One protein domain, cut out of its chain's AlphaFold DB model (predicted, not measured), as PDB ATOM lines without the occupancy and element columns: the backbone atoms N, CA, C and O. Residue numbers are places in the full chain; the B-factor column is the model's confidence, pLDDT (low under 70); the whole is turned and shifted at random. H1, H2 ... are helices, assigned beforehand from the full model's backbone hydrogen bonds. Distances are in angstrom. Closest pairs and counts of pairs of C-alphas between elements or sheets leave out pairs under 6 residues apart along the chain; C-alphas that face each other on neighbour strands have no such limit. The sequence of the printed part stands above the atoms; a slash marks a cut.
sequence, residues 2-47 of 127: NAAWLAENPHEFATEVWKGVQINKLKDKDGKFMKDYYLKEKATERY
ATOM      1  N   ASN A   2     -36.715 -19.096  15.408       73.38
ATOM      2  CA  ASN A   2     -35.328 -18.659  15.643       73.38
ATOM      3  C   ASN A   2     -35.181 -17.150  15.341       73.38
ATOM      4  O   ASN A   2     -35.757 -16.668  14.370       73.38
ATOM      5  N   ALA A   3     -34.423 -16.419  16.167       83.88
ATOM      6  CA  ALA A   3     -34.177 -14.977  16.047       83.88
ATOM      7  C   ALA A   3     -33.722 -14.537  14.641       83.88
ATOM      8  O   ALA A   3     -34.162 -13.503  14.147       83.88
ATOM      9  N   ALA A   4     -32.928 -15.358  13.945       85.81
ATOM     10  CA  ALA A   4     -32.483 -15.063  12.583       85.81
ATOM     11  C   ALA A   4     -33.640 -14.934  11.573       85.81
ATOM     12  O   ALA A   4     -33.505 -14.217  10.589       85.81
ATOM     13  N   TRP A   5     -34.777 -15.600  11.813       86.19
ATOM     14  CA  TRP A   5     -35.978 -15.507  10.969       86.19
ATOM     15  C   TRP A   5     -36.834 -14.273  11.256       86.19
ATOM     16  O   TRP A   5     -37.701 -13.929  10.459       86.19
ATOM     17  N   LEU A   6     -36.624 -13.636  12.408       91.00
ATOM     18  CA  LEU A   6     -37.289 -12.392  12.783       91.00
ATOM     19  C   LEU A   6     -36.526 -11.164  12.283       91.00
ATOM     20  O   LEU A   6     -37.127 -10.105  12.114       91.00
ATOM     21  N   ALA A   7     -35.218 -11.300  12.060       91.56
ATOM     22  CA  ALA A   7     -34.381 -10.244  11.517       91.56
ATOM     23  C   ALA A   7     -34.804  -9.872  10.087       91.56
ATOM     24  O   ALA A   7     -35.113 -10.739   9.272       91.56
ATOM     25  N   GLU A   8     -34.762  -8.578   9.773       91.88
ATOM     26  CA  GLU A   8     -35.020  -8.069   8.420       91.88
ATOM     27  C   GLU A   8     -34.022  -8.634   7.402       91.88
ATOM     28  O   GLU A   8     -34.403  -9.101   6.329       91.88
ATOM     29  N   ASN A   9     -32.739  -8.656   7.776       91.00
ATOM     30  CA  ASN A   9     -31.663  -9.249   6.998       91.00
ATOM     31  C   ASN A   9     -30.963 -10.357   7.809       91.00
ATOM     32  O   ASN A   9     -30.101 -10.070   8.646       91.00
ATOM     33  N   PRO A  10     -31.283 -11.639   7.553       89.31
ATOM     34  CA  PRO A  10     -30.679 -12.759   8.274       89.31
ATOM     35  C   PRO A  10     -29.157 -12.877   8.100       89.31
ATOM     36  O   PRO A  10     -28.487 -13.423   8.977       89.31
ATOM     37  N   HIS A  11     -28.597 -12.391   6.982       88.88
ATOM     38  CA  HIS A  11     -27.152 -12.436   6.747       88.88
ATOM     39  C   HIS A  11     -26.421 -11.445   7.651       88.88
ATOM     40  O   HIS A  11     -25.482 -11.828   8.342       88.88
ATOM     41  N   GLU A  12     -26.906 -10.205   7.707       92.19
ATOM     42  CA  GLU A  12     -26.373  -9.176   8.602       92.19
ATOM     43  C   GLU A  12     -26.519  -9.584  10.070       92.19
ATOM     44  O   GLU A  12     -25.552  -9.514  10.825       92.19
ATOM     45  N   PHE A  13     -27.685 -10.117  10.456       93.75
ATOM     46  CA  PHE A  13     -27.894 -10.683  11.791       93.75
ATOM     47  C   PHE A  13     -26.820 -11.721  12.144       93.75
ATOM     48  O   PHE A  13     -26.196 -11.633  13.201       93.75
ATOM     49  N   ALA A  14     -26.571 -12.689  11.253       91.75
ATOM     50  CA  ALA A  14     -25.561 -13.719  11.476       91.75
ATOM     51  C   ALA A  14     -24.146 -13.126  11.577       91.75
ATOM     52  O   ALA A  14     -23.368 -13.552  12.432       91.75
ATOM     53  N   THR A  15     -23.822 -12.129  10.752       95.00
ATOM     54  CA  THR A  15     -22.544 -11.410  10.814       95.00
ATOM     55  C   THR A  15     -22.354 -10.688  12.149       95.00
ATOM     56  O   THR A  15     -21.277 -10.783  12.735       95.00
ATOM     57  N   GLU A  16     -23.371 -10.002  12.668       96.62
ATOM     58  CA  GLU A  16     -23.279  -9.302  13.956       96.62
ATOM     59  C   GLU A  16     -23.152 -10.273  15.135       96.62
ATOM     60  O   GLU A  16     -22.310 -10.077  16.016       96.62
ATOM     61  N   VAL A  17     -23.908 -11.377  15.121       94.50
ATOM     62  CA  VAL A  17     -23.750 -12.448  16.120       94.50
ATOM     63  C   VAL A  17     -22.338 -13.035  16.065       94.50
ATOM     64  O   VAL A  17     -21.714 -13.226  17.108       94.50
ATOM     65  N   TRP A  18     -21.791 -13.256  14.865       95.31
ATOM     66  CA  TRP A  18     -20.421 -13.746  14.684       95.31
ATOM     67  C   TRP A  18     -19.362 -12.783  15.240       95.31
ATOM     68  O   TRP A  18     -18.349 -13.220  15.781       95.31
ATOM     69  N   LYS A  19     -19.607 -11.470  15.170       97.25
ATOM     70  CA  LYS A  19     -18.754 -10.439  15.793       97.25
ATOM     71  C   LYS A  19     -18.876 -10.385  17.323       97.25
ATOM     72  O   LYS A  19     -18.184  -9.589  17.955       97.25
ATOM     73  N   GLY A  20     -19.739 -11.203  17.928       96.56
ATOM     74  CA  GLY A  20     -19.962 -11.248  19.372       96.56
ATOM     75  C   GLY A  20     -21.046 -10.290  19.870       96.56
ATOM     76  O   GLY A  20     -21.169 -10.079  21.080       96.56
ATOM     77  N   VAL A  21     -21.850  -9.703  18.976       97.19
ATOM     78  CA  VAL A  21     -22.998  -8.894  19.394       97.19
ATOM     79  C   VAL A  21     -24.059  -9.807  20.005       97.19
ATOM     80  O   VAL A  21     -24.486 -10.799  19.416       97.19
ATOM     81  N   GLN A  22     -24.497  -9.466  21.215       96.00
ATOM     82  CA  GLN A  22     -25.550 -10.205  21.904       96.00
ATOM     83  C   GLN A  22     -26.883 -10.072  21.155       96.00
ATOM     84  O   GLN A  22     -27.297  -8.963  20.818       96.00
ATOM     85  N   ILE A  23     -27.595 -11.188  20.973       95.12
ATOM     86  CA  ILE A  23     -28.885 -11.238  20.257       95.12
ATOM     87  C   ILE A  23     -29.907 -10.258  20.852       95.12
ATOM     88  O   ILE A  23     -30.627  -9.594  20.114       95.12
ATOM     89  N   ASN A  24     -29.914 -10.079  22.174       95.25
ATOM     90  CA  ASN A  24     -30.820  -9.152  22.859       95.25
ATOM     91  C   ASN A  24     -30.602  -7.660  22.515       95.25
ATOM     92  O   ASN A  24     -31.459  -6.837  22.848       95.25
ATOM     93  N   LYS A  25     -29.484  -7.308  21.864       96.50
ATOM     94  CA  LYS A  25     -29.177  -5.962  21.345       96.50
ATOM     95  C   LYS A  25     -29.521  -5.809  19.866       96.50
ATOM     96  O   LYS A  25     -29.511  -4.689  19.362       96.50
ATOM     97  N   LEU A  26     -29.828  -6.904  19.179       96.62
ATOM     98  CA  LEU A  26     -30.252  -6.897  17.786       96.62
ATOM     99  C   LEU A  26     -31.770  -6.701  17.712       96.62
ATOM    100  O   LEU A  26     -32.509  -7.068  18.632       96.62
ATOM    101  N   LYS A  27     -32.232  -6.089  16.623       96.00
ATOM    102  CA  LYS A  27     -33.649  -5.809  16.382       96.00
ATOM    103  C   LYS A  27     -34.226  -6.761  15.345       96.00
ATOM    104  O   LYS A  27     -33.516  -7.209  14.447       96.00
ATOM    105  N   ASP A  28     -35.505  -7.066  15.491       95.19
ATOM    106  CA  ASP A  28     -36.277  -7.725  14.449       95.19
ATOM    107  C   ASP A  28     -36.663  -6.744  13.327       95.19
ATOM    108  O   ASP A  28     -36.376  -5.544  13.391       95.19
ATOM    109  N   LYS A  29     -37.356  -7.262  12.311       94.00
ATOM    110  CA  LYS A  29     -37.890  -6.494  11.178       94.00
ATOM    111  C   LYS A  29     -38.903  -5.403  11.556       94.00
ATOM    112  O   LYS A  29     -39.145  -4.504  10.762       94.00
ATOM    113  N   ASP A  30     -39.494  -5.477  12.750       94.25
ATOM    114  CA  ASP A  30     -40.452  -4.492  13.259       94.25
ATOM    115  C   ASP A  30     -39.761  -3.484  14.216       94.25
ATOM    116  O   ASP A  30     -40.416  -2.672  14.874       94.25
ATOM    117  N   GLY A  31     -38.424  -3.526  14.316       95.00
ATOM    118  CA  GLY A  31     -37.605  -2.627  15.129       95.00
ATOM    119  C   GLY A  31     -37.556  -2.956  16.629       95.00
ATOM    120  O   GLY A  31     -36.998  -2.168  17.405       95.00
ATOM    121  N   LYS A  32     -38.106  -4.096  17.063       96.50
ATOM    122  CA  LYS A  32     -38.121  -4.546  18.464       96.50
ATOM    123  C   LYS A  32     -36.853  -5.316  18.812       96.50
ATOM    124  O   LYS A  32     -36.410  -6.183  18.069       96.50
ATOM    125  N   PHE A  33     -36.290  -5.037  19.987       96.69
ATOM    126  CA  PHE A  33     -35.137  -5.785  20.491       96.69
ATOM    127  C   PHE A  33     -35.487  -7.249  20.763       96.69
ATOM    128  O   PHE A  33     -36.464  -7.545  21.456       96.69
ATOM    129  N   MET A  34     -34.636  -8.157  20.291       95.88
ATOM    130  CA  MET A  34     -34.802  -9.608  20.404       95.88
ATOM    131  C   MET A  34     -34.378 -10.143  21.774       95.88
ATOM    132  O   MET A  34     -33.521 -11.015  21.896       95.88
ATOM    133  N   LYS A  35     -34.976  -9.593  22.832       94.69
ATOM    134  CA  LYS A  35     -34.818 -10.097  24.200       94.69
ATOM    135  C   LYS A  35     -35.501 -11.457  24.338       94.69
ATOM    136  O   LYS A  35     -36.497 -11.711  23.664       94.69
ATOM    137  N   ASP A  36     -35.036 -12.277  25.274       90.75
ATOM    138  CA  ASP A  36     -35.558 -13.633  25.471       90.75
ATOM    139  C   ASP A  36     -37.077 -13.672  25.661       90.75
ATOM    140  O   ASP A  36     -37.743 -14.490  25.032       90.75
ATOM    141  N   TYR A  37     -37.652 -12.737  26.434       91.56
ATOM    142  CA  TYR A  37     -39.108 -12.663  26.593       91.56
ATOM    143  C   TYR A  37     -39.812 -12.468  25.244       91.56
ATOM    144  O   TYR A  37     -40.832 -13.093  24.989       91.56
ATOM    145  N   TYR A  38     -39.267 -11.625  24.365       94.69
ATOM    146  CA  TYR A  38     -39.874 -11.330  23.073       94.69
ATOM    147  C   TYR A  38     -39.776 -12.533  22.135       94.69
ATOM    148  O   TYR A  38     -40.756 -12.907  21.492       94.69
ATOM    149  N   LEU A  39     -38.608 -13.178  22.107       93.19
ATOM    150  CA  LEU A  39     -38.395 -14.403  21.340       93.19
ATOM    151  C   LEU A  39     -39.300 -15.543  21.827       93.19
ATOM    152  O   LEU A  39     -39.829 -16.285  21.000       93.19
ATOM    153  N   LYS A  40     -39.533 -15.644  23.141       92.31
ATOM    154  CA  LYS A  40     -40.490 -16.582  23.743       92.31
ATOM    155  C   LYS A  40     -41.914 -16.324  23.261       92.31
ATOM    156  O   LYS A  40     -42.554 -17.259  22.787       92.31
ATOM    157  N   GLU A  41     -42.401 -15.083  23.332       93.38
ATOM    158  CA  GLU A  41     -43.745 -14.736  22.841       93.38
ATOM    159  C   GLU A  41     -43.893 -15.113  21.360       93.38
ATOM    160  O   GLU A  41     -44.826 -15.813  20.973       93.38
ATOM    161  N   LYS A  42     -42.891 -14.770  20.542       93.12
ATOM    162  CA  LYS A  42     -42.850 -15.127  19.120       93.12
ATOM    163  C   LYS A  42     -42.792 -16.626  18.854       93.12
ATOM    164  O   LYS A  42     -43.380 -17.104  17.888       93.12
ATOM    165  N   ALA A  43     -42.091 -17.393  19.677       91.25
ATOM    166  CA  ALA A  43     -42.085 -18.842  19.549       91.25
ATOM    167  C   ALA A  43     -43.429 -19.460  19.968       91.25
ATOM    168  O   ALA A  43     -43.871 -20.408  19.322       91.25
ATOM    169  N   THR A  44     -44.085 -18.887  20.979       93.81
ATOM    170  CA  THR A  44     -45.378 -19.336  21.519       93.81
ATOM    171  C   THR A  44     -46.515 -19.171  20.510       93.81
ATOM    172  O   THR A  44     -47.417 -20.003  20.480       93.81
ATOM    173  N   GLU A  45     -46.434 -18.179  19.612       92.62
ATOM    174  CA  GLU A  45     -47.375 -18.023  18.485       92.62
ATOM    175  C   GLU A  45     -47.462 -19.294  17.612       92.62
ATOM    176  O   GLU A  45     -48.524 -19.606  17.077       92.62
ATOM    177  N   ARG A  46     -46.359 -20.049  17.482       90.06
ATOM    178  CA  ARG A  46     -46.297 -21.301  16.702       90.06
ATOM    179  C   ARG A  46     -46.310 -22.559  17.572       90.06
ATOM    180  O   ARG A  46     -46.848 -23.580  17.156       90.06
ATOM    181  N   TYR A  47     -45.707 -22.495  18.753       92.25
ATOM    182  CA  TYR A  47     -45.558 -23.614  19.681       92.25
ATOM    183  C   TYR A  47     -46.100 -23.208  21.060       92.25
ATOM    184  O   TYR A  47     -45.307 -22.858  21.934       92.25
TER     185      TYR A  47
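Overview. This is residues 2 to 47 of the 127 residues of an uncharacterized protein of Flavobacterium sp. (UniProt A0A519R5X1). Two helices of nine residues, H2 and H3, lie toward the two ends of an elongated shape, with the very short helix H1 between them. A long loop, residues 19 to 35, leaves the end of H2, arches over the middle of the shape and leads to the start of H3. The printed part has 46 residues with three named helices, in the order H1, H2, H3, and no named strand. The class is all helix, though only 22 of the 46 printed residues are in named elements. By its radius of gyration of the C-alphas, 10.1 A, the whole is compact, and the C-alphas span 29 by 17 by 16 A along their three main axes.

Arrangement. Start with H1, residues 3 to 6, and look along to H2, residues 10 to 18. The two only just touch, with 3 pairs of C-alphas within 8 A, and they touch only at the corner by their link. Their closest C-alphas are those of Ala 4 and Pro 10, 5.2 A apart, and their centres are 10.2 A apart. Next look from H1 to H3, residues 36 to 44: these are close but not clearly touching, and their closest C-alphas, those of Ala 3 and Leu 39, are 6.8 A apart. The centres of H1 and H3 are 11.2 A apart. H2 and H3 are apart, with no C-alpha of the one within 8 A of the other. In H2 and H3 every pair of O of residue i and N of residue i+4 is within hydrogen-bond range. H1 is too short for such a pair, and its one pair of O of residue i and N of residue i+3 is within range.

Along the chain. Find C-alpha 3 at (-34.177, -14.977, 16.047); from there H1 runs through residues 3 to 6, 5.2 A from first to last C-alpha. Go on to C-alpha 10 at (-30.679, -12.759, 8.274), where H2 begins; it runs through residues 10 to 18 and measures 12.1 A from first to last C-alpha. After residues 19 to 35, H3 takes residues 36 to 44, measures 12.0 A from first to last C-alpha and ends at C-alpha 44, at (-45.378, -19.336, 21.519).

Size, cuts and confidence. The two C-alphas farthest apart are those of Lys 19 and Tyr 47, 30.1 A apart, while the first and last printed C-alphas, of Asn 2 and Tyr 47, are 12.1 A apart. The link from H1 to H2, 3 residues, is tight, and the link from H2 to H3, 17 residues, is long. The printed part has no cut. The mean pLDDT of the printed part is 92.8, and no printed residue is under 70.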